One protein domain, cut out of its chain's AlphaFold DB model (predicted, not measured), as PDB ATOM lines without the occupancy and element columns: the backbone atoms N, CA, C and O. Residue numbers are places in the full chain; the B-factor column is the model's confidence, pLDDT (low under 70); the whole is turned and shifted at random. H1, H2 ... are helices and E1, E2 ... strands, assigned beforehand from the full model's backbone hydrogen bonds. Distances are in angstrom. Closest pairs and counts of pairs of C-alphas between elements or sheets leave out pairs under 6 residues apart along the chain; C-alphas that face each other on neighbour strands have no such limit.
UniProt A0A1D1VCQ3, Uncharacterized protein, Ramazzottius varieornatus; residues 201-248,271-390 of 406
ATOM      1  N   ILE A 201       3.671  36.521   7.436       93.12
ATOM      2  CA  ILE A 201       5.118  36.531   7.561       93.12
ATOM      3  C   ILE A 201       5.449  36.231   9.013       93.12
ATOM      4  O   ILE A 201       5.165  37.034   9.899       93.12
ATOM      5  N   LYS A 202       6.056  35.070   9.253       95.56
ATOM      6  CA  LYS A 202       6.560  34.666  10.562       95.56
ATOM      7  C   LYS A 202       8.033  35.021  10.665       95.56
ATOM      8  O   LYS A 202       8.864  34.374  10.033       95.56
ATOM      9  N   PHE A 203       8.354  36.009  11.484       95.31
ATOM     10  CA  PHE A 203       9.717  36.379  11.839       95.31
ATOM     11  C   PHE A 203      10.248  35.431  12.907       95.31
ATOM     12  O   PHE A 203       9.584  35.181  13.914       95.31
ATOM     13  N   LEU A 204      11.433  34.882  12.668       95.25
ATOM     14  CA  LEU A 204      12.026  33.834  13.493       95.25
ATOM     15  C   LEU A 204      13.091  34.420  14.406       95.25
ATOM     16  O   LEU A 204      12.888  34.517  15.613       95.25
ATOM     17  N   ASP A 205      14.181  34.872  13.797       94.00
ATOM     18  CA  ASP A 205      15.370  35.343  14.481       94.00
ATOM     19  C   ASP A 205      15.892  36.604  13.803       94.00
ATOM     20  O   ASP A 205      15.684  36.837  12.609       94.00
ATOM     21  N   PHE A 206      16.643  37.375  14.569       92.19
ATOM     22  CA  PHE A 206      17.419  38.505  14.108       92.19
ATOM     23  C   PHE A 206      18.874  38.336  14.549       92.19
ATOM     24  O   PHE A 206      19.149  37.993  15.696       92.19
ATOM     25  N   GLN A 207      19.815  38.585  13.647       89.12
ATOM     26  CA  GLN A 207      21.246  38.610  13.921       89.12
ATOM     27  C   GLN A 207      21.844  39.887  13.361       89.12
ATOM     28  O   GLN A 207      21.520  40.326  12.258       89.12
ATOM     29  N   MET A 208      22.815  40.404  14.086       81.25
ATOM     30  CA  MET A 208      23.706  41.439  13.634       81.25
ATOM     31  C   MET A 208      25.131  40.911  13.719       81.25
ATOM     32  O   MET A 208      25.583  40.591  14.804       81.25
ATOM     33  N   ASN A 209      25.884  40.893  12.627       77.25
ATOM     34  CA  ASN A 209      27.315  40.601  12.692       77.25
ATOM     35  C   ASN A 209      28.121  41.892  12.610       77.25
ATOM     36  O   ASN A 209      27.916  42.684  11.691       77.25
ATOM     37  N   TYR A 210      29.058  42.062  13.540       72.19
ATOM     38  CA  TYR A 210      30.054  43.123  13.520       72.19
ATOM     39  C   TYR A 210      31.387  42.564  13.007       72.19
ATOM     40  O   TYR A 210      31.844  41.518  13.460       72.19
ATOM     41  N   THR A 211      31.980  43.229  12.021       62.66
ATOM     42  CA  THR A 211      33.178  42.779  11.295       62.66
ATOM     43  C   THR A 211      34.479  43.296  11.903       62.66
ATOM     44  O   THR A 211      35.538  42.759  11.581       62.66
ATOM     45  N   ALA A 212      34.442  44.287  12.807       58.06
ATOM     46  CA  ALA A 212      35.654  44.692  13.511       58.06
ATOM     47  C   ALA A 212      35.963  43.690  14.637       58.06
ATOM     48  O   ALA A 212      35.118  43.366  15.463       58.06
ATOM     49  N   ILE A 213      37.210  43.220  14.646       47.59
ATOM     50  CA  ILE A 213      37.765  42.058  15.369       47.59
ATOM     51  C   ILE A 213      37.632  42.124  16.908       47.59
ATOM     52  O   ILE A 213      37.993  41.186  17.615       47.59
ATOM     53  N   THR A 214      37.091  43.198  17.476       52.94
ATOM     54  CA  THR A 214      36.854  43.269  18.917       52.94
ATOM     55  C   THR A 214      35.609  42.466  19.275       52.94
ATOM     56  O   THR A 214      34.493  42.883  18.974       52.94
ATOM     57  N   SER A 215      35.817  41.341  19.958       53.28
ATOM     58  CA  SER A 215      34.828  40.470  20.605       53.28
ATOM     59  C   SER A 215      34.058  41.173  21.735       53.28
ATOM     60  O   SER A 215      33.937  40.639  22.838       53.28
ATOM     61  N   GLN A 216      33.620  42.413  21.524       58.62
ATOM     62  CA  GLN A 216      32.834  43.119  22.516       58.62
ATOM     63  C   GLN A 216      31.455  42.489  22.575       58.62
ATOM     64  O   GLN A 216      30.769  42.343  21.564       58.62
ATOM     65  N   ALA A 217      31.081  42.110  23.790       64.62
ATOM     66  CA  ALA A 217      29.737  41.706  24.095       64.62
ATOM     67  C   ALA A 217      28.791  42.879  23.820       64.62
ATOM     68  O   ALA A 217      28.813  43.873  24.544       64.62
ATOM     69  N   ILE A 218      27.983  42.786  22.767       71.19
ATOM     70  CA  ILE A 218      26.918  43.747  22.515       71.19
ATOM     71  C   ILE A 218      25.759  43.327  23.406       71.19
ATOM     72  O   ILE A 218      25.217  42.238  23.235       71.19
ATOM     73  N   ASN A 219      25.402  44.181  24.361       76.19
ATOM     74  CA  ASN A 219      24.215  44.036  25.194       76.19
ATOM     75  C   ASN A 219      23.449  45.356  25.170       76.19
ATOM     76  O   ASN A 219      23.827  46.310  25.849       76.19
ATOM     77  N   GLN A 220      22.409  45.428  24.348       75.50
ATOM     78  CA  GLN A 220      21.669  46.665  24.127       75.50
ATOM     79  C   GLN A 220      20.196  46.392  23.831       75.50
ATOM     80  O   GLN A 220      19.877  45.424  23.137       75.50
ATOM     81  N   PRO A 221      19.275  47.245  24.286       81.62
ATOM     82  CA  PRO A 221      17.892  47.153  23.871       81.62
ATOM     83  C   PRO A 221      17.750  47.637  22.431       81.62
ATOM     84  O   PRO A 221      18.237  48.705  22.049       81.62
ATOM     85  N   ILE A 222      17.064  46.836  21.629       85.00
ATOM     86  CA  ILE A 222      16.734  47.151  20.248       85.00
ATOM     87  C   ILE A 222      15.229  47.066  20.047       85.00
ATOM     88  O   ILE A 222      14.537  46.238  20.645       85.00
ATOM     89  N   LEU A 223      14.750  47.903  19.140       85.62
ATOM     90  CA  LEU A 223      13.410  47.840  18.592       85.62
ATOM     91  C   LEU A 223      13.515  47.524  17.104       85.62
ATOM     92  O   LEU A 223      14.189  48.239  16.363       85.62
ATOM     93  N   ILE A 224      12.855  46.454  16.672       89.25
ATOM     94  CA  ILE A 224      12.753  46.060  15.268       89.25
ATOM     95  C   ILE A 224      11.307  46.243  14.845       89.25
ATOM     96  O   ILE A 224      10.394  45.645  15.420       89.25
ATOM     97  N   ALA A 225      11.109  47.040  13.804       89.12
ATOM     98  CA  ALA A 225       9.815  47.237  13.184       89.12
ATOM     99  C   ALA A 225       9.889  46.953  11.684       89.12
ATOM    100  O   ALA A 225      10.886  47.254  11.026       89.12
ATOM    101  N   VAL A 226       8.817  46.395  11.131       89.56
ATOM    102  CA  VAL A 226       8.735  46.002   9.720       89.56
ATOM    103  C   VAL A 226       7.515  46.591   9.046       89.56
ATOM    104  O   VAL A 226       6.442  46.688   9.635       89.56
ATOM    105  N   LYS A 227       7.659  46.946   7.778       86.56
ATOM    106  CA  LYS A 227       6.551  47.326   6.910       86.56
ATOM    107  C   LYS A 227       6.573  46.415   5.699       86.56
ATOM    108  O   LYS A 227       7.564  46.376   4.975       86.56
ATOM    109  N   PHE A 228       5.487  45.686   5.482       85.38
ATOM    110  CA  PHE A 228       5.347  44.850   4.301       85.38
ATOM    111  C   PHE A 228       4.511  45.564   3.249       85.38
ATOM    112  O   PHE A 228       3.486  46.178   3.561       85.38
ATOM    113  N   ILE A 229       4.962  45.486   2.002       80.12
ATOM    114  CA  ILE A 229       4.313  46.107   0.856       80.12
ATOM    115  C   ILE A 229       4.232  45.063  -0.257       80.12
ATOM    116  O   ILE A 229       5.257  44.594  -0.749       80.12
ATOM    117  N   ALA A 230       3.015  44.695  -0.647       75.38
ATOM    118  CA  ALA A 230       2.746  43.813  -1.773       75.38
ATOM    119  C   ALA A 230       2.559  44.618  -3.065       75.38
ATOM    120  O   ALA A 230       1.847  45.630  -3.076       75.38
ATOM    121  N   GLY A 231       3.164  44.144  -4.157       68.94
ATOM    122  CA  GLY A 231       2.967  44.680  -5.502       68.94
ATOM    123  C   GLY A 231       4.265  44.859  -6.288       68.94
ATOM    124  O   GLY A 231       5.352  44.478  -5.858       68.94
ATOM    125  N   THR A 232       4.156  45.471  -7.468       56.09
ATOM    126  CA  THR A 232       5.301  45.722  -8.352       56.09
ATOM    127  C   THR A 232       6.400  46.503  -7.641       56.09
ATOM    128  O   THR A 232       6.219  47.646  -7.219       56.09
ATOM    129  N   VAL A 233       7.557  45.856  -7.539       52.62
ATOM    130  CA  VAL A 233       8.793  46.414  -6.998       52.62
ATOM    131  C   VAL A 233       9.260  47.534  -7.935       52.62
ATOM    132  O   VAL A 233       9.395  47.280  -9.134       52.62
ATOM    133  N   PRO A 234       9.537  48.758  -7.448       52.88
ATOM    134  CA  PRO A 234      10.307  49.718  -8.231       52.88
ATOM    135  C   PRO A 234      11.646  49.051  -8.565       52.88
ATOM    136  O   PRO A 234      12.343  48.654  -7.637       52.88
ATOM    137  N   LEU A 235      11.983  48.893  -9.851       42.59
ATOM    138  CA  LEU A 235      13.134  48.118 -10.367       42.59
ATOM    139  C   LEU A 235      14.470  48.347  -9.622       42.59
ATOM    140  O   LEU A 235      15.307  47.451  -9.588       42.59
ATOM    141  N   LEU A 236      14.635  49.496  -8.966       43.66
ATOM    142  CA  LEU A 236      15.782  49.825  -8.116       43.66
ATOM    143  C   LEU A 236      15.889  48.956  -6.846       43.66
ATOM    144  O   LEU A 236      16.979  48.570  -6.462       43.66
ATOM    145  N   ALA A 237      14.780  48.538  -6.227       42.41
ATOM    146  CA  ALA A 237      14.813  47.711  -5.013       42.41
ATOM    147  C   ALA A 237      15.140  46.224  -5.271       42.41
ATOM    148  O   ALA A 237      15.293  45.459  -4.323       42.41
ATOM    149  N   ALA A 238      15.224  45.796  -6.537       35.16
ATOM    150  CA  ALA A 238      15.518  44.407  -6.893       35.16
ATOM    151  C   ALA A 238      17.024  44.091  -6.962       35.16
ATOM    152  O   ALA A 238      17.378  42.916  -6.901       35.16
ATOM    153  N   ASN A 239      17.889  45.106  -7.073       32.38
ATOM    154  CA  ASN A 239      19.325  44.929  -7.334       32.38
ATOM    155  C   ASN A 239      20.241  45.585  -6.296       32.38
ATOM    156  O   ASN A 239      21.456  45.613  -6.484       32.38
ATOM    157  N   GLU A 240      19.689  46.121  -5.216       34.00
ATOM    158  CA  GLU A 240      20.442  46.998  -4.337       34.00
ATOM    159  C   GLU A 240      20.294  46.557  -2.878       34.00
ATOM    160  O   GLU A 240      19.245  46.731  -2.257       34.00
ATOM    161  N   ASP A 241      21.396  46.030  -2.326       35.56
ATOM    162  CA  ASP A 241      21.728  45.999  -0.894       35.56
ATOM    163  C   ASP A 241      21.808  47.441  -0.335       35.56
ATOM    164  O   ASP A 241      22.799  47.853   0.272       35.56
ATOM    165  N   ILE A 242      20.797  48.279  -0.575       34.50
ATOM    166  CA  ILE A 242      20.756  49.634  -0.038       34.50
ATOM    167  C   ILE A 242      20.228  49.549   1.385       34.50
ATOM    168  O   ILE A 242      19.023  49.534   1.657       34.50
ATOM    169  N   ALA A 243      21.173  49.564   2.318       32.06
ATOM    170  CA  ALA A 243      20.948  50.251   3.568       32.06
ATOM    171  C   ALA A 243      20.771  51.747   3.278       32.06
ATOM    172  O   ALA A 243      21.720  52.435   2.894       32.06
ATOM    173  N   VAL A 244      19.555  52.266   3.450       33.84
ATOM    174  CA  VAL A 244      19.356  53.719   3.441       33.84
ATOM    175  C   VAL A 244      19.909  54.224   4.769       33.84
ATOM    176  O   VAL A 244      19.351  53.940   5.826       33.84
ATOM    177  N   VAL A 245      21.041  54.926   4.715       28.80
ATOM    178  CA  VAL A 245      21.654  55.592   5.872       28.80
ATOM    179  C   VAL A 245      20.597  56.478   6.549       28.80
ATOM    180  O   VAL A 245      19.944  57.262   5.853       28.80
ATOM    181  N   PRO A 246      20.391  56.387   7.877       32.62
ATOM    182  CA  PRO A 246      19.391  57.194   8.548       32.62
ATOM    183  C   PRO A 246      19.943  58.609   8.684       32.62
ATOM    184  O   PRO A 246      20.682  58.930   9.610       32.62
ATOM    185  N   SER A 247      19.571  59.489   7.767       27.66
ATOM    186  CA  SER A 247      19.650  60.916   8.036       27.66
ATOM    187  C   SER A 247      18.323  61.563   7.685       27.66
ATOM    188  O   SER A 247      17.951  61.648   6.519       27.66
ATOM    189  N   VAL A 248      17.705  62.101   8.735       26.06
ATOM    190  CA  VAL A 248      16.624  63.091   8.751       26.06
ATOM    191  C   VAL A 248      15.197  62.525   8.880       26.06
ATOM    192  O   VAL A 248      14.691  61.776   8.055       26.06
ATOM    193  N   ILE A 271      -1.614  48.693 -10.275       40.97
ATOM    194  CA  ILE A 271      -1.428  47.862  -9.088       40.97
ATOM    195  C   ILE A 271      -1.494  48.815  -7.896       40.97
ATOM    196  O   ILE A 271      -0.562  49.572  -7.630       40.97
ATOM    197  N   VAL A 272      -2.634  48.828  -7.208       46.91
ATOM    198  CA  VAL A 272      -2.762  49.526  -5.929       46.91
ATOM    199  C   VAL A 272      -1.865  48.777  -4.951       46.91
ATOM    200  O   VAL A 272      -2.196  47.668  -4.544       46.91
ATOM    201  N   ALA A 273      -0.706  49.351  -4.622       49.38
ATOM    202  CA  ALA A 273       0.189  48.776  -3.629       49.38
ATOM    203  C   ALA A 273      -0.581  48.592  -2.317       49.38
ATOM    204  O   ALA A 273      -1.151  49.546  -1.780       49.38
ATOM    205  N   GLN A 274      -0.613  47.363  -1.816       56.47
ATOM    206  CA  GLN A 274      -1.271  47.037  -0.558       56.47
ATOM    207  C   GLN A 274      -0.200  46.851   0.498       56.47
ATOM    208  O   GLN A 274       0.750  46.091   0.317       56.47
ATOM    209  N   ASN A 275      -0.315  47.611   1.578       59.00
ATOM    210  CA  ASN A 275       0.683  47.649   2.627       59.00
ATOM    211  C   ASN A 275       0.076  47.284   3.977       59.00
ATOM    212  O   ASN A 275      -1.130  47.374   4.209       59.00
ATOM    213  N   THR A 276       0.954  46.900   4.894       55.12
ATOM    214  CA  THR A 276       0.650  47.011   6.316       55.12
ATOM    215  C   THR A 276       0.415  48.482   6.663       55.12
ATOM    216  O   THR A 276       0.993  49.363   6.019       55.12
ATOM    217  N   ALA A 277      -0.406  48.769   7.680       57.25
ATOM    218  CA  ALA A 277      -0.700  50.132   8.144       57.25
ATOM    219  C   ALA A 277       0.518  50.788   8.831       57.25
ATOM    220  O   ALA A 277       0.509  51.077  10.022       57.25
ATOM    221  N   GLY A 278       1.592  51.000   8.072       69.62
ATOM    222  CA  GLY A 278       2.882  51.469   8.560       69.62
ATOM    223  C   GLY A 278       3.805  50.349   9.041       69.62
ATOM    224  O   GLY A 278       3.661  49.181   8.663       69.62
ATOM    225  N   PHE A 279       4.799  50.764   9.828       76.06
ATOM    226  CA  PHE A 279       5.743  49.881  10.504       76.06
ATOM    227  C   PHE A 279       5.066  49.216  11.701       76.06
ATOM    228  O   PHE A 279       4.496  49.898  12.548       76.06
ATOM    229  N   GLN A 280       5.162  47.895  11.770       83.31
ATOM    230  CA  GLN A 280       4.697  47.075  12.879       83.31
ATOM    231  C   GLN A 280       5.897  46.627  13.701       83.31
ATOM    232  O   GLN A 280       6.860  46.100  13.146       83.31
ATOM    233  N   GLU A 281       5.847  46.844  15.010       87.50
ATOM    234  CA  GLU A 281       6.858  46.333  15.932       87.50
ATOM    235  C   GLU A 281       6.808  44.801  15.950       87.50
ATOM    236  O   GLU A 281       5.762  44.206  16.199       87.50
ATOM    237  N   ILE A 282       7.942  44.160  15.672       91.00
ATOM    238  CA  ILE A 282       8.088  42.699  15.741       91.00
ATOM    239  C   ILE A 282       9.028  42.271  16.861       91.00
ATOM    240  O   ILE A 282       9.001  41.120  17.280       91.00
ATOM    241  N   TYR A 283       9.854  43.179  17.369       90.75
ATOM    242  CA  TYR A 283      10.729  42.898  18.493       90.75
ATOM    243  C   TYR A 283      11.009  44.175  19.270       90.75
ATOM    244  O   TYR A 283      11.330  45.204  18.680       90.75
ATOM    245  N   ASN A 284      10.941  44.077  20.591       87.38
ATOM    246  CA  ASN A 284      11.320  45.130  21.516       87.38
ATOM    247  C   ASN A 284      11.902  44.457  22.755       87.38
ATOM    248  O   ASN A 284      11.184  43.853  23.554       87.38
ATOM    249  N   GLY A 285      13.226  44.446  22.843       85.06
ATOM    250  CA  GLY A 285      13.926  43.638  23.830       85.06
ATOM    251  C   GLY A 285      15.431  43.845  23.800       85.06
ATOM    252  O   GLY A 285      15.953  44.638  23.021       85.06
ATOM    253  N   SER A 286      16.138  43.135  24.678       83.06
ATOM    254  CA  SER A 286      17.597  43.215  24.772       83.06
ATOM    255  C   SER A 286      18.270  42.260  23.791       83.06
ATOM    256  O   SER A 286      18.105  41.045  23.876       83.06
ATOM    257  N   TYR A 287      19.070  42.817  22.890       83.06
ATOM    258  CA  TYR A 287      19.995  42.086  22.044       83.06
ATOM    259  C   TYR A 287      21.287  41.815  22.805       83.06
ATOM    260  O   TYR A 287      21.946  42.756  23.244       83.06
ATOM    261  N   GLN A 288      21.649  40.542  22.939       78.31
ATOM    262  CA  GLN A 288      22.865  40.097  23.617       78.31
ATOM    263  C   GLN A 288      23.682  39.220  22.674       78.31
ATOM    264  O   GLN A 288      23.117  38.333  22.041       78.31
ATOM    265  N   THR A 289      24.993  39.439  22.571       71.12
ATOM    266  CA  THR A 289      25.909  38.558  21.817       71.12
ATOM    267  C   THR A 289      26.442  37.396  22.652       71.12
ATOM    268  O   THR A 289      26.778  36.350  22.098       71.12
ATOM    269  N   GLU A 290      26.565  37.572  23.972       66.62
ATOM    270  CA  GLU A 290      27.085  36.542  24.877       66.62
ATOM    271  C   GLU A 290      26.033  35.451  25.115       66.62
ATOM    272  O   GLU A 290      24.891  35.733  25.461       66.62
ATOM    273  N   GLY A 291      26.405  34.186  24.898       62.66
ATOM    274  CA  GLY A 291      25.563  33.022  25.207       62.66
ATOM    275  C   GLY A 291      24.423  32.711  24.225       62.66
ATOM    276  O   GLY A 291      23.950  31.579  24.206       62.66
ATOM    277  N   THR A 292      24.013  33.646  23.364       60.66
ATOM    278  CA  THR A 292      22.875  33.479  22.425       60.66
ATOM    279  C   THR A 292      23.292  33.152  20.986       60.66
ATOM    280  O   THR A 292      22.451  33.038  20.093       60.66
ATOM    281  N   GLY A 293      24.598  33.047  20.717       68.50
ATOM    282  CA  GLY A 293      25.106  32.898  19.352       68.50
ATOM    283  C   GLY A 293      24.860  34.138  18.487       68.50
ATOM    284  O   GLY A 293      24.735  34.009  17.266       68.50
ATOM    285  N   ASN A 294      24.798  35.325  19.109       77.19
ATOM    286  CA  ASN A 294      24.600  36.596  18.418       77.19
ATOM    287  C   ASN A 294      23.238  36.665  17.701       77.19
ATOM    288  O   ASN A 294      23.132  37.090  16.547       77.19
ATOM    289  N   LYS A 295      22.182  36.192  18.371       85.69
ATOM    290  CA  LYS A 295      20.815  36.156  17.842       85.69
ATOM    291  C   LYS A 295      19.809  36.643  18.878       85.69
ATOM    292  O   LYS A 295      19.934  36.345  20.061       85.69
ATOM    293  N   ALA A 296      18.786  37.345  18.409       88.25
ATOM    294  CA  ALA A 296      17.569  37.620  19.155       88.25
ATOM    295  C   ALA A 296      16.407  36.863  18.515       88.25
ATOM    296  O   ALA A 296      16.154  37.006  17.317       88.25
ATOM    297  N   THR A 297      15.696  36.073  19.314       92.06
ATOM    298  CA  THR A 297      14.479  35.393  18.869       92.06
ATOM    299  C   THR A 297      13.332  36.394  18.811       92.06
ATOM    300  O   THR A 297      13.029  37.066  19.795       92.06
ATOM    301  N   VAL A 298      12.704  36.491  17.644       91.31
ATOM    302  CA  VAL A 298      11.611  37.424  17.355       91.31
ATOM    303  C   VAL A 298      10.263  36.733  17.554       91.31
ATOM    304  O   VAL A 298       9.417  37.241  18.280       91.31
ATOM    305  N   ASN A 299      10.082  35.561  16.932       91.62
ATOM    306  CA  ASN A 299       8.860  34.744  16.952       91.62
ATOM    307  C   ASN A 299       7.547  35.559  16.896       91.62
ATOM    308  O   ASN A 299       6.661  35.394  17.734       91.62
ATOM    309  N   ARG A 300       7.422  36.441  15.896       92.00
ATOM    310  CA  ARG A 300       6.209  37.236  15.634       92.00
ATOM    311  C   ARG A 300       5.646  36.946  14.255       92.00
ATOM    312  O   ARG A 300       6.406  36.704  13.320       92.00
ATOM    313  N   VAL A 301       4.324  37.005  14.126       92.38
ATOM    314  CA  VAL A 301       3.624  36.879  12.845       92.38
ATOM    315  C   VAL A 301       2.990  38.217  12.495       92.38
ATOM    316  O   VAL A 301       2.339  38.838  13.328       92.38
ATOM    317  N   VAL A 302       3.194  38.656  11.259       89.88
ATOM    318  CA  VAL A 302       2.518  39.815  10.675       89.88
ATOM    319  C   VAL A 302       1.692  39.338   9.493       89.88
ATOM    320  O   VAL A 302       2.186  38.567   8.671       89.88
ATOM    321  N   SER A 303       0.457  39.817   9.390       87.81
ATOM    322  CA  SER A 303      -0.448  39.494   8.292       87.81
ATOM    323  C   SER A 303      -0.810  40.732   7.472       87.81
ATOM    324  O   SER A 303      -0.804  41.872   7.947       87.81
ATOM    325  N   VAL A 304      -1.100  40.501   6.198       83.75
ATOM    326  CA  VAL A 304      -1.592  41.503   5.255       83.75
ATOM    327  C   VAL A 304      -2.601  40.844   4.331       83.75
ATOM    328  O   VAL A 304      -2.356  39.787   3.748       83.75
ATOM    329  N   GLU A 305      -3.763  41.466   4.213       83.38
ATOM    330  CA  GLU A 305      -4.800  40.993   3.313       83.38
ATOM    331  C   GLU A 305      -4.711  41.723   1.993       83.38
ATOM    332  O   GLU A 305      -4.719  42.956   1.921       83.38
ATOM    333  N   LEU A 306      -4.606  40.918   0.947       80.38
ATOM    334  CA  LEU A 306      -4.536  41.357  -0.417       80.38
ATOM    335  C   LEU A 306      -5.919  41.205  -1.050       80.38
ATOM    336  O   LEU A 306      -6.315  40.100  -1.418       80.38
ATOM    337  N   CYS A 307      -6.664  42.310  -1.153       78.12
ATOM    338  CA  CYS A 307      -8.032  42.325  -1.683       78.12
ATOM    339  C   CYS A 307      -8.099  42.862  -3.123       78.12
ATOM    340  O   CYS A 307      -7.708  44.007  -3.361       78.12
ATOM    341  N   GLY A 308      -8.675  42.116  -4.067       74.50
ATOM    342  CA  GLY A 308      -8.945  42.586  -5.434       74.50
ATOM    343  C   GLY A 308      -8.244  41.802  -6.545       74.50
ATOM    344  O   GLY A 308      -8.075  40.588  -6.448       74.50
ATOM    345  N   GLN A 309      -7.926  42.500  -7.642       64.62
ATOM    346  CA  GLN A 309      -7.250  41.904  -8.795       64.62
ATOM    347  C   GLN A 309      -5.736  41.990  -8.598       64.62
ATOM    348  O   GLN A 309      -5.204  43.092  -8.446       64.62
ATOM    349  N   PHE A 310      -5.053  40.849  -8.648       63.09
ATOM    350  CA  PHE A 310      -3.594  40.795  -8.615       63.09
ATOM    351  C   PHE A 310      -3.087  40.274  -9.951       63.09
ATOM    352  O   PHE A 310      -3.581  39.276 -10.477       63.09
ATOM    353  N   ASN A 311      -2.108  40.973 -10.517       58.16
ATOM    354  CA  ASN A 311      -1.328  40.417 -11.610       58.16
ATOM    355  C   ASN A 311      -0.292  39.488 -10.990       58.16
ATOM    356  O   ASN A 311       0.393  39.912 -10.067       58.16
ATOM    357  N   GLU A 312      -0.120  38.286 -11.538       53.00
ATOM    358  CA  GLU A 312       0.770  37.215 -11.047       53.00
ATOM    359  C   GLU A 312       2.279  37.573 -10.929       53.00
ATOM    360  O   GLU A 312       3.119  36.703 -10.713       53.00
ATOM    361  N   PHE A 313       2.659  38.849 -11.036       52.22
ATOM    362  CA  PHE A 313       4.004  39.374 -10.780       52.22
ATOM    363  C   PHE A 313       4.181  39.829  -9.319       52.22
ATOM    364  O   PHE A 313       4.833  40.839  -9.041       52.22
ATOM    365  N   ASP A 314       3.592  39.087  -8.383       60.88
ATOM    366  CA  ASP A 314       3.518  39.441  -6.966       60.88
ATOM    367  C   ASP A 314       4.842  39.181  -6.254       60.88
ATOM    368  O   ASP A 314       5.071  38.176  -5.584       60.88
ATOM    369  N   ARG A 315       5.759  40.124  -6.397       67.38
ATOM    370  CA  ARG A 315       6.800  40.312  -5.397       67.38
ATOM    371  C   ARG A 315       6.200  41.166  -4.278       67.38
ATOM    372  O   ARG A 315       5.379  42.047  -4.513       67.38
ATOM    373  N   GLY A 316       6.563  40.869  -3.044       77.81
ATOM    374  CA  GLY A 316       6.440  41.803  -1.937       77.81
ATOM    375  C   GLY A 316       7.811  42.373  -1.615       77.81
ATOM    376  O   GLY A 316       8.836  41.872  -2.082       77.81
ATOM    377  N   TYR A 317       7.856  43.395  -0.780       82.19
ATOM    378  CA  TYR A 317       9.088  43.766  -0.105       82.19
ATOM    379  C   TYR A 317       8.820  44.114   1.351       82.19
ATOM    380  O   TYR A 317       7.750  44.602   1.723       82.19
ATOM    381  N   LEU A 318       9.815  43.813   2.172       86.25
ATOM    382  CA  LEU A 318       9.883  44.193   3.568       86.25
ATOM    383  C   LEU A 318      10.808  45.393   3.678       86.25
ATOM    384  O   LEU A 318      11.949  45.342   3.224       86.25
ATOM    385  N   GLU A 319      10.325  46.456   4.301       87.56
ATOM    386  CA  GLU A 319      11.173  47.495   4.867       87.56
ATOM    387  C   GLU A 319      11.394  47.153   6.337       87.56
ATOM    388  O   GLU A 319      10.431  46.975   7.084       87.56
ATOM    389  N   VAL A 320      12.651  47.055   6.750       88.06
ATOM    390  CA  VAL A 320      13.042  46.724   8.117       88.06
ATOM    391  C   VAL A 320      13.729  47.936   8.722       88.06
ATOM    392  O   VAL A 320      14.685  48.465   8.160       88.06
ATOM    393  N   SER A 321      13.232  48.368   9.874       86.88
ATOM    394  CA  SER A 321      13.787  49.451  10.676       86.88
ATOM    395  C   SER A 321      14.257  48.883  12.005       86.88
ATOM    396  O   SER A 321      13.505  48.177  12.679       86.88
ATOM    397  N   ILE A 322      15.497  49.177  12.374       84.81
ATOM    398  CA  ILE A 322      16.092  48.790  13.646       84.81
ATOM    399  C   ILE A 322      16.544  50.055  14.351       84.81
ATOM    400  O   ILE A 322      17.321  50.833  13.798       84.81
ATOM    401  N   LYS A 323      16.077  50.243  15.578       81.50
ATOM    402  CA  LYS A 323      16.477  51.358  16.429       81.50
ATOM    403  C   LYS A 323      17.154  50.841  17.682       81.50
ATOM    404  O   LYS A 323      16.613  49.944  18.333       81.50
ATOM    405  N   ALA A 324      18.291  51.422  18.044       73.75
ATOM    406  CA  ALA A 324      18.808  51.268  19.398       73.75
ATOM    407  C   ALA A 324      17.895  52.055  20.347       73.75
ATOM    408  O   ALA A 324      17.699  53.262  20.188       73.75
ATOM    409  N   ALA A 325      17.290  51.383  21.326       62.12
ATOM    410  CA  ALA A 325      16.473  52.078  22.308       62.12
ATOM    411  C   ALA A 325      17.393  52.794  23.309       62.12
ATOM    412  O   ALA A 325      18.267  52.190  23.927       62.12
ATOM    413  N   SER A 326      17.198  54.101  23.492       55.69
ATOM    414  CA  SER A 326      17.871  54.833  24.567       55.69
ATOM    415  C   SER A 326      17.319  54.351  25.909       55.69
ATOM    416  O   SER A 326      16.145  54.571  26.213       55.69
ATOM    417  N   ILE A 327      18.148  53.689  26.720       52.12
ATOM    418  CA  ILE A 327      17.781  53.372  28.103       52.12
ATOM    419  C   ILE A 327      17.727  54.699  28.872       52.12
ATOM    420  O   ILE A 327      18.751  55.330  29.139       52.12
ATOM    421  N   ASN A 328      16.519  55.121  29.244       50.19
ATOM    422  CA  ASN A 328      16.266  56.209  30.196       50.19
ATOM    423  C   ASN A 328      16.717  57.616  29.767       50.19
ATOM    424  O   ASN A 328      17.113  58.412  30.616       50.19
ATOM    425  N   GLY A 329      16.682  57.953  28.473       50.28
ATOM    426  CA  GLY A 329      16.946  59.325  28.001       50.28
ATOM    427  C   GLY A 329      18.375  59.825  28.244       50.28
ATOM    428  O   GLY A 329      18.707  60.958  27.902       50.28
ATOM    429  N   THR A 330      19.244  58.974  28.788       44.44
ATOM    430  CA  THR A 330      20.676  59.221  28.857       44.44
ATOM    431  C   THR A 330      21.294  58.589  27.626       44.44
ATOM    432  O   THR A 330      21.361  57.368  27.496       44.44
ATOM    433  N   SER A 331      21.739  59.426  26.689       45.41
ATOM    434  CA  SER A 331      22.696  59.023  25.663       45.41
ATOM    435  C   SER A 331      24.007  58.690  26.375       45.41
ATOM    436  O   SER A 331      24.926  59.511  26.439       45.41
ATOM    437  N   SER A 332      24.068  57.530  27.030       43.34
ATOM    438  CA  SER A 332      25.325  57.065  27.594       43.34
ATOM    439  C   SER A 332      26.314  56.985  26.439       43.34
ATOM    440  O   SER A 332      25.966  56.618  25.323       43.34
ATOM    441  N   SER A 333      27.560  57.362  26.653       45.75
ATOM    442  CA  SER A 333      28.590  57.328  25.610       45.75
ATOM    443  C   SER A 333      28.894  55.891  25.134       45.75
ATOM    444  O   SER A 333      29.607  55.707  24.154       45.75
ATOM    445  N   ALA A 334      28.312  54.882  25.803       47.69
ATOM    446  CA  ALA A 334      28.232  53.478  25.398       47.69
ATOM    447  C   ALA A 334      26.995  53.147  24.521       47.69
ATOM    448  O   ALA A 334      26.967  52.102  23.881       47.69
ATOM    449  N   ALA A 335      26.007  54.045  24.424       43.88
ATOM    450  CA  ALA A 335      24.810  53.953  23.578       43.88
ATOM    451  C   ALA A 335      25.085  54.142  22.071       43.88
ATOM    452  O   ALA A 335      24.158  54.101  21.272       43.88
ATOM    453  N   ASN A 336      26.352  54.303  21.675       49.94
ATOM    454  CA  ASN A 336      26.793  54.375  20.280       49.94
ATOM    455  C   ASN A 336      27.485  53.080  19.811       49.94
ATOM    456  O   ASN A 336      28.280  53.114  18.875       49.94
ATOM    457  N   GLN A 337      27.230  51.932  20.452       56.88
ATOM    458  CA  GLN A 337      27.711  50.641  19.937       56.88
ATOM    459  C   GLN A 337      26.916  50.143  18.726       56.88
ATOM    460  O   GLN A 337      27.336  49.181  18.086       56.88
ATOM    461  N   PHE A 338      25.782  50.766  18.405       67.00
ATOM    462  CA  PHE A 338      24.919  50.318  17.325       67.00
ATOM    463  C   PHE A 338      24.370  51.486  16.524       67.00
ATOM    464  O   PHE A 338      23.702  52.352  17.089       67.00
ATOM    465  N   PRO A 339      24.618  51.511  15.208       69.88
ATOM    466  CA  PRO A 339      23.929  52.439  14.341       69.88
ATOM    467  C   PRO A 339      22.494  51.957  14.135       69.88
ATOM    468  O   PRO A 339      22.267  50.779  13.843       69.88
ATOM    469  N   ASP A 340      21.538  52.881  14.234       75.50
ATOM    470  CA  ASP A 340      20.196  52.656  13.705       75.50
ATOM    471  C   ASP A 340      20.302  52.121  12.269       75.50
ATOM    472  O   ASP A 340      21.108  52.589  11.457       75.50
ATOM    473  N   GLY A 341      19.502  51.104  11.971       74.88
ATOM    474  CA  GLY A 341      19.547  50.389  10.708       74.88
ATOM    475  C   GLY A 341      18.242  50.522   9.950       74.88
ATOM    476  O   GLY A 341      17.161  50.406  10.521       74.88
ATOM    477  N   TYR A 342      18.338  50.714   8.641       80.94
ATOM    478  CA  TYR A 342      17.200  50.606   7.742       80.94
ATOM    479  C   TYR A 342      17.626  49.878   6.477       80.94
ATOM    480  O   TYR A 342      18.592  50.276   5.827       80.94
ATOM    481  N   TYR A 343      16.911  48.819   6.116       80.06
ATOM    482  CA  TYR A 343      17.177  48.050   4.903       80.06
ATOM    483  C   TYR A 343      15.883  47.487   4.326       80.06
ATOM    484  O   TYR A 343      14.863  47.383   5.013       80.06
ATOM    485  N   LYS A 344      15.922  47.152   3.037       82.62
ATOM    486  CA  LYS A 344      14.798  46.547   2.326       82.62
ATOM    487  C   LYS A 344      15.191  45.171   1.816       82.62
ATOM    488  O   LYS A 344      16.337  44.962   1.440       82.62
ATOM    489  N   CYS A 345      14.239  44.252   1.756       82.81
ATOM    490  CA  CYS A 345      14.435  42.975   1.080       82.81
ATOM    491  C   CYS A 345      13.190  42.549   0.319       82.81
ATOM    492  O   CYS A 345      12.057  42.853   0.698       82.81
ATOM    493  N   VAL A 346      13.417  41.819  -0.769       82.44
ATOM    494  CA  VAL A 346      12.353  41.259  -1.595       82.44
ATOM    495  C   VAL A 346      11.786  40.016  -0.916       82.44
ATOM    496  O   VAL A 346      12.520  39.135  -0.474       82.44
ATOM    497  N   VAL A 347      10.462  39.933  -0.877       83.25
ATOM    498  CA  VAL A 347       9.714  38.747  -0.469       83.25
ATOM    499  C   VAL A 347       9.110  38.129  -1.718       83.25
ATOM    500  O   VAL A 347       8.309  38.754  -2.411       83.25
ATOM    501  N   ASN A 348       9.500  36.900  -2.027       77.69
ATOM    502  CA  ASN A 348       8.937  36.197  -3.167       77.69
ATOM    503  C   ASN A 348       7.557  35.625  -2.802       77.69
ATOM    504  O   ASN A 348       7.479  34.731  -1.964       77.69
ATOM    505  N   LEU A 349       6.487  36.122  -3.434       76.69
ATOM    506  CA  LEU A 349       5.125  35.587  -3.285       76.69
ATOM    507  C   LEU A 349       4.677  34.804  -4.528       76.69
ATOM    508  O   LEU A 349       3.502  34.457  -4.641       76.69
ATOM    509  N   ALA A 350       5.599  34.505  -5.453       69.56
ATOM    510  CA  ALA A 350       5.331  33.817  -6.717       69.56
ATOM    511  C   ALA A 350       5.112  32.298  -6.548       69.56
ATOM    512  O   ALA A 350       5.671  31.486  -7.282       69.56
ATOM    513  N   TYR A 351       4.314  31.906  -5.559       74.25
ATOM    514  CA  TYR A 351       3.804  30.550  -5.376       74.25
ATOM    515  C   TYR A 351       2.275  30.588  -5.306       74.25
ATOM    516  O   TYR A 351       1.683  31.628  -5.044       74.25
ATOM    517  N   ALA A 352       1.597  29.476  -5.582       81.50
ATOM    518  CA  ALA A 352       0.135  29.464  -5.539       81.50
ATOM    519  C   ALA A 352      -0.365  29.621  -4.086       81.50
ATOM    520  O   ALA A 352       0.178  28.961  -3.194       81.50
ATOM    521  N   PRO A 353      -1.376  30.471  -3.815       87.31
ATOM    522  CA  PRO A 353      -2.006  30.513  -2.502       87.31
ATOM    523  C   PRO A 353      -2.779  29.223  -2.224       87.31
ATOM    524  O   PRO A 353      -3.424  28.671  -3.114       87.31
ATOM    525  N   ALA A 354      -2.736  28.754  -0.976       90.75
ATOM    526  CA  ALA A 354      -3.556  27.627  -0.538       90.75
ATOM    527  C   ALA A 354      -5.046  28.002  -0.528       90.75
ATOM    528  O   ALA A 354      -5.386  29.175  -0.370       90.75
ATOM    529  N   ALA A 355      -5.952  27.028  -0.651       90.88
ATOM    530  CA  ALA A 355      -7.379  27.335  -0.773       90.88
ATOM    531  C   ALA A 355      -7.999  27.916   0.513       90.88
ATOM    532  O   ALA A 355      -9.046  28.552   0.460       90.88
ATOM    533  N   ARG A 356      -7.357  27.684   1.662       91.25
ATOM    534  CA  ARG A 356      -7.785  28.111   3.002       91.25
ATOM    535  C   ARG A 356      -6.603  28.097   3.968       91.25
ATOM    536  O   ARG A 356      -5.585  27.466   3.691       91.25
ATOM    537  N   GLU A 357      -6.755  28.741   5.123       92.00
ATOM    538  CA  GLU A 357      -5.692  28.853   6.133       92.00
ATOM    539  C   GLU A 357      -5.120  27.497   6.568       92.00
ATOM    540  O   GLU A 357      -3.903  27.335   6.644       92.00
ATOM    541  N   SER A 358      -5.986  26.506   6.804       92.88
ATOM    542  CA  SER A 358      -5.582  25.172   7.268       92.88
ATOM    543  C   SER A 358      -4.734  24.393   6.258       92.88
ATOM    544  O   SER A 358      -4.146  23.376   6.610       92.88
ATOM    545  N   GLU A 359      -4.689  24.844   5.004       93.31
ATOM    546  CA  GLU A 359      -3.876  24.267   3.930       93.31
ATOM    547  C   GLU A 359      -2.627  25.111   3.626       93.31
ATOM    548  O   GLU A 359      -1.781  24.711   2.825       93.31
ATOM    549  N   GLY A 360      -2.495  26.286   4.250       89.94
ATOM    550  CA  GLY A 360      -1.366  27.188   4.066       89.94
ATOM    551  C   GLY A 360      -0.106  26.655   4.737       89.94
ATOM    552  O   GLY A 360       0.037  26.733   5.958       89.94
ATOM    553  N   TYR A 361       0.842  26.163   3.939       90.62
ATOM    554  CA  TYR A 361       2.157  25.769   4.432       90.62
ATOM    555  C   TYR A 361       3.074  26.985   4.591       90.62
ATOM    556  O   TYR A 361       3.062  27.917   3.783       90.62
ATOM    557  N   TRP A 362       3.887  26.969   5.647       93.25
ATOM    558  CA  TRP A 362       4.999  27.902   5.777       93.25
ATOM    559  C   TRP A 362       6.077  27.541   4.759       93.25
ATOM    560  O   TRP A 362       6.477  26.380   4.676       93.25
ATOM    561  N   SER A 363       6.554  28.536   4.021       90.69
ATOM    562  CA  SER A 363       7.710  28.409   3.145       90.69
ATOM    563  C   SER A 363       8.970  28.043   3.929       90.69
ATOM    564  O   SER A 363       9.017  28.109   5.168       90.69
ATOM    565  N   ASP A 364      10.011  27.673   3.186       89.88
ATOM    566  CA  ASP A 364      11.348  27.525   3.739       89.88
ATOM    567  C   ASP A 364      11.828  28.822   4.405       89.88
ATOM    568  O   ASP A 364      11.304  29.920   4.188       89.88
ATOM    569  N   ILE A 365      12.842  28.688   5.260       91.31
ATOM    570  CA  ILE A 365      13.425  29.839   5.945       91.31
ATOM    571  C   ILE A 365      14.089  30.745   4.905       91.31
ATOM    572  O   ILE A 365      15.078  30.372   4.278       91.31
ATOM    573  N   ASN A 366      13.561  31.957   4.783       89.94
ATOM    574  CA  ASN A 366      14.132  33.037   3.999       89.94
ATOM    575  C   ASN A 366      14.952  33.965   4.898       89.94
ATOM    576  O   ASN A 366      14.740  34.037   6.112       89.94
ATOM    577  N   GLN A 367      15.888  34.691   4.291       90.62
ATOM    578  CA  GLN A 367      16.783  35.605   4.991       90.62
ATOM    579  C   GLN A 367      16.775  36.976   4.317       90.62
ATOM    580  O   GLN A 367      17.078  37.107   3.134       90.62
ATOM    581  N   CYS A 368      16.445  37.998   5.096       89.00
ATOM    582  CA  CYS A 368      16.502  39.404   4.730       89.00
ATOM    583  C   CYS A 368      17.850  39.963   5.199       89.00
ATOM    584  O   CYS A 368      18.097  40.032   6.405       89.00
ATOM    585  N   ASN A 369      18.730  40.308   4.259       85.25
ATOM    586  CA  ASN A 369      20.056  40.849   4.557       85.25
ATOM    587  C   ASN A 369      20.056  42.370   4.451       85.25
ATOM    588  O   ASN A 369      19.432  42.927   3.553       85.25
ATOM    589  N   GLY A 370      20.790  43.028   5.342       78.94
ATOM    590  CA  GLY A 370      21.116  44.445   5.232       78.94
ATOM    591  C   GLY A 370      22.602  44.653   5.478       78.94
ATOM    592  O   GLY A 370      23.131  44.175   6.481       78.94
ATOM    593  N   VAL A 371      23.286  45.364   4.586       67.25
ATOM    594  CA  VAL A 371      24.681  45.776   4.785       67.25
ATOM    595  C   VAL A 371      24.701  47.290   4.901       67.25
ATOM    596  O   VAL A 371      24.415  47.984   3.930       67.25
ATOM    597  N   ILE A 372      25.045  47.822   6.073       65.00
ATOM    598  CA  ILE A 372      25.311  49.258   6.187       65.00
ATOM    599  C   ILE A 372      26.761  49.455   5.762       65.00
ATOM    600  O   ILE A 372      27.669  49.313   6.565       65.00
ATOM    601  N   SER A 373      26.990  49.760   4.483       54.94
ATOM    602  CA  SER A 373      28.332  49.862   3.879       54.94
ATOM    603  C   SER A 373      29.278  50.853   4.575       54.94
ATOM    604  O   SER A 373      30.495  50.732   4.448       54.94
ATOM    605  N   ALA A 374      28.737  51.815   5.328       56.75
ATOM    606  CA  ALA A 374      29.503  52.802   6.086       56.75
ATOM    607  C   ALA A 374      29.938  52.322   7.484       56.75
ATOM    608  O   ALA A 374      30.760  52.974   8.127       56.75
ATOM    609  N   THR A 375      29.385  51.218   7.985       60.69
ATOM    610  CA  THR A 375      29.650  50.722   9.333       60.69
ATOM    611  C   THR A 375      30.056  49.252   9.256       60.69
ATOM    612  O   THR A 375      29.680  48.523   8.347       60.69
ATOM    613  N   ALA A 376      30.868  48.772  10.192       69.81
ATOM    614  CA  ALA A 376      31.331  47.383  10.190       69.81
ATOM    615  C   ALA A 376      30.204  46.363  10.510       69.81
ATOM    616  O   ALA A 376      30.503  45.249  10.929       69.81
ATOM    617  N   TYR A 377      28.923  46.702  10.322       73.12
ATOM    618  CA  TYR A 377      27.767  45.902  10.720       73.12
ATOM    619  C   TYR A 377      27.007  45.332   9.519       73.12
ATOM    620  O   TYR A 377      26.783  45.991   8.504       73.12
ATOM    621  N   SER A 378      26.544  44.096   9.676       81.38
ATOM    622  CA  SER A 378      25.584  43.450   8.784       81.38
ATOM    623  C   SER A 378      24.404  42.918   9.583       81.38
ATOM    624  O   SER A 378      24.568  42.447  10.707       81.38
ATOM    625  N   TYR A 379      23.223  42.975   8.990       85.81
ATOM    626  CA  TYR A 379      21.949  42.600   9.586       85.81
ATOM    627  C   TYR A 379      21.365  41.414   8.842       85.81
ATOM    628  O   TYR A 379      21.476  41.317   7.618       85.81
ATOM    629  N   ARG A 380      20.740  40.510   9.590       89.81
ATOM    630  CA  ARG A 380      20.056  39.331   9.068       89.81
ATOM    631  C   ARG A 380      18.765  39.139   9.841       89.81
ATOM    632  O   ARG A 380      18.794  38.960  11.056       89.81
ATOM    633  N   LEU A 381      17.640  39.159   9.143       92.75
ATOM    634  CA  LEU A 381      16.328  38.835   9.694       92.75
ATOM    635  C   LEU A 381      15.798  37.594   8.978       92.75
ATOM    636  O   LEU A 381      15.630  37.604   7.758       92.75
ATOM    637  N   TRP A 382      15.551  36.521   9.726       94.75
ATOM    638  CA  TRP A 382      15.003  35.280   9.180       94.75
ATOM    639  C   TRP A 382      13.492  35.258   9.301       94.75
ATOM    640  O   TRP A 382      12.931  35.615  10.340       94.75
ATOM    641  N   PHE A 383      12.830  34.792   8.252       94.81
ATOM    642  CA  PHE A 383      11.381  34.719   8.213       94.81
ATOM    643  C   PHE A 383      10.887  33.546   7.369       94.81
ATOM    644  O   PHE A 383      11.614  32.982   6.552       94.81
ATOM    645  N   ARG A 384       9.625  33.182   7.568       93.94
ATOM    646  CA  ARG A 384       8.854  32.297   6.691       93.94
ATOM    647  C   ARG A 384       7.611  33.024   6.230       93.94
ATOM    648  O   ARG A 384       7.120  33.914   6.918       93.94
ATOM    649  N   THR A 385       7.082  32.609   5.096       92.62
ATOM    650  CA  THR A 385       5.860  33.164   4.524       92.62
ATOM    651  C   THR A 385       4.839  32.063   4.314       92.62
ATOM    652  O   THR A 385       5.191  30.958   3.916       92.62
ATOM    653  N   ARG A 386       3.563  32.344   4.544       92.44
ATOM    654  CA  ARG A 386       2.461  31.501   4.063       92.44
ATOM    655  C   ARG A 386       1.417  32.393   3.423       92.44
ATOM    656  O   ARG A 386       1.296  33.558   3.791       92.44
ATOM    657  N   GLN A 387       0.690  31.864   2.449       90.75
ATOM    658  CA  GLN A 387      -0.399  32.612   1.838       90.75
ATOM    659  C   GLN A 387      -1.553  31.697   1.454       90.75
ATOM    660  O   GLN A 387      -1.346  30.554   1.042       90.75
ATOM    661  N   TYR A 388      -2.764  32.209   1.611       91.62
ATOM    662  CA  TYR A 388      -3.991  31.456   1.398       91.62
ATOM    663  C   TYR A 388      -5.146  32.378   1.016       91.62
ATOM    664  O   TYR A 388      -5.127  33.573   1.312       91.62
ATOM    665  N   ILE A 389      -6.143  31.826   0.331       90.81
ATOM    666  CA  ILE A 389      -7.347  32.550  -0.081       90.81
ATOM    667  C   ILE A 389      -8.156  32.940   1.156       90.81
ATOM    668  O   ILE A 389      -8.326  32.136   2.073       90.81
ATOM    669  N   VAL A 390      -8.683  34.162   1.154       88.88
ATOM    670  CA  VAL A 390      -9.670  34.626   2.136       88.88
ATOM    671  C   VAL A 390     -10.977  34.983   1.442       88.88
ATOM    672  O   VAL A 390     -10.987  35.414   0.285       88.88
TER     673      VAL A 390
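AT A GLANCE: This is residues 201 to 248 and 271 to 390 of the 406 residues of an uncharacterized protein of Ramazzottius varieornatus (UniProt A0A1D1VCQ3). Two twisted antiparallel sheets, E4-E1-E8-E7 and E3-E2-E5-E6, lie face to face as an elongated sandwich, nearly closed where edges E3 and E4 meet and where E6 and E7 meet. Tiny helix H1 grazes the second sheet from outside, and residues 328 to 333 stick out. The printed part has 168 residues, in order E1 E2 H1 E3 E4 E5 E6 E7 E8, mostly strand. It is compact, with a radius of gyration of the C-alphas of 17.1 A and spans of 52 by 33 by 30 A.

IN THESE COORDINATES: E1, residues 201 to 210, begins at C-alpha 201 (5.118, 36.531, 7.561) and bends by 56 degrees at residue 204. E2 is residues 219 to 230, 34.5 A; H1, 235 to 238; E3, 280 to 288; E4, 295 to 306, 31.7 A; E5, 315 to 324; E6, 341 to 348; E7, 366 to 371. E8, residues 377 to 389, spans 39.1 A to C-alpha 389 (-7.347, 32.550, -0.081).

HOW THE PARTS SIT: In the first sheet, N 201 and O 302 join E1 to E4 within hydrogen-bond range at 2.8 A, as do N 202 and O 384 for E1 and E8, 2.8 A, and N 368 and O 381 for hairpin E7 and E8, 2.8 A. In the second, such pairs are N 220 and O 287 for E2 and E3, 2.9 A, N 225 and O 321 for E2 and E5, 2.9 A, and N 318 and O 345 for hairpin E5 and E6, 2.8 A. The sheets' strands stand at 31 degrees. The closest C-alphas of E3 and E4 are Tyr 283 and Val 298, 5.7 A; of E6 and E7, Tyr 343 and Gly 370, 5.3 A. H1 only grazes the second sheet with residues 237 to 238; it is too short for an O i to N i+4 pair.

THE WHOLE: The C-alphas farthest apart, Ser 333 and Ala 355, are 53.8 A apart. Residues 249 to 270 are not printed; C-alphas 248 and 271 are 29.6 A apart. Links E5 to E6 and E6 to E7 are long. Mean pLDDT of the printed part is 72.5; 66 residues are under 70, among them 231 to 248 and 325 to 339.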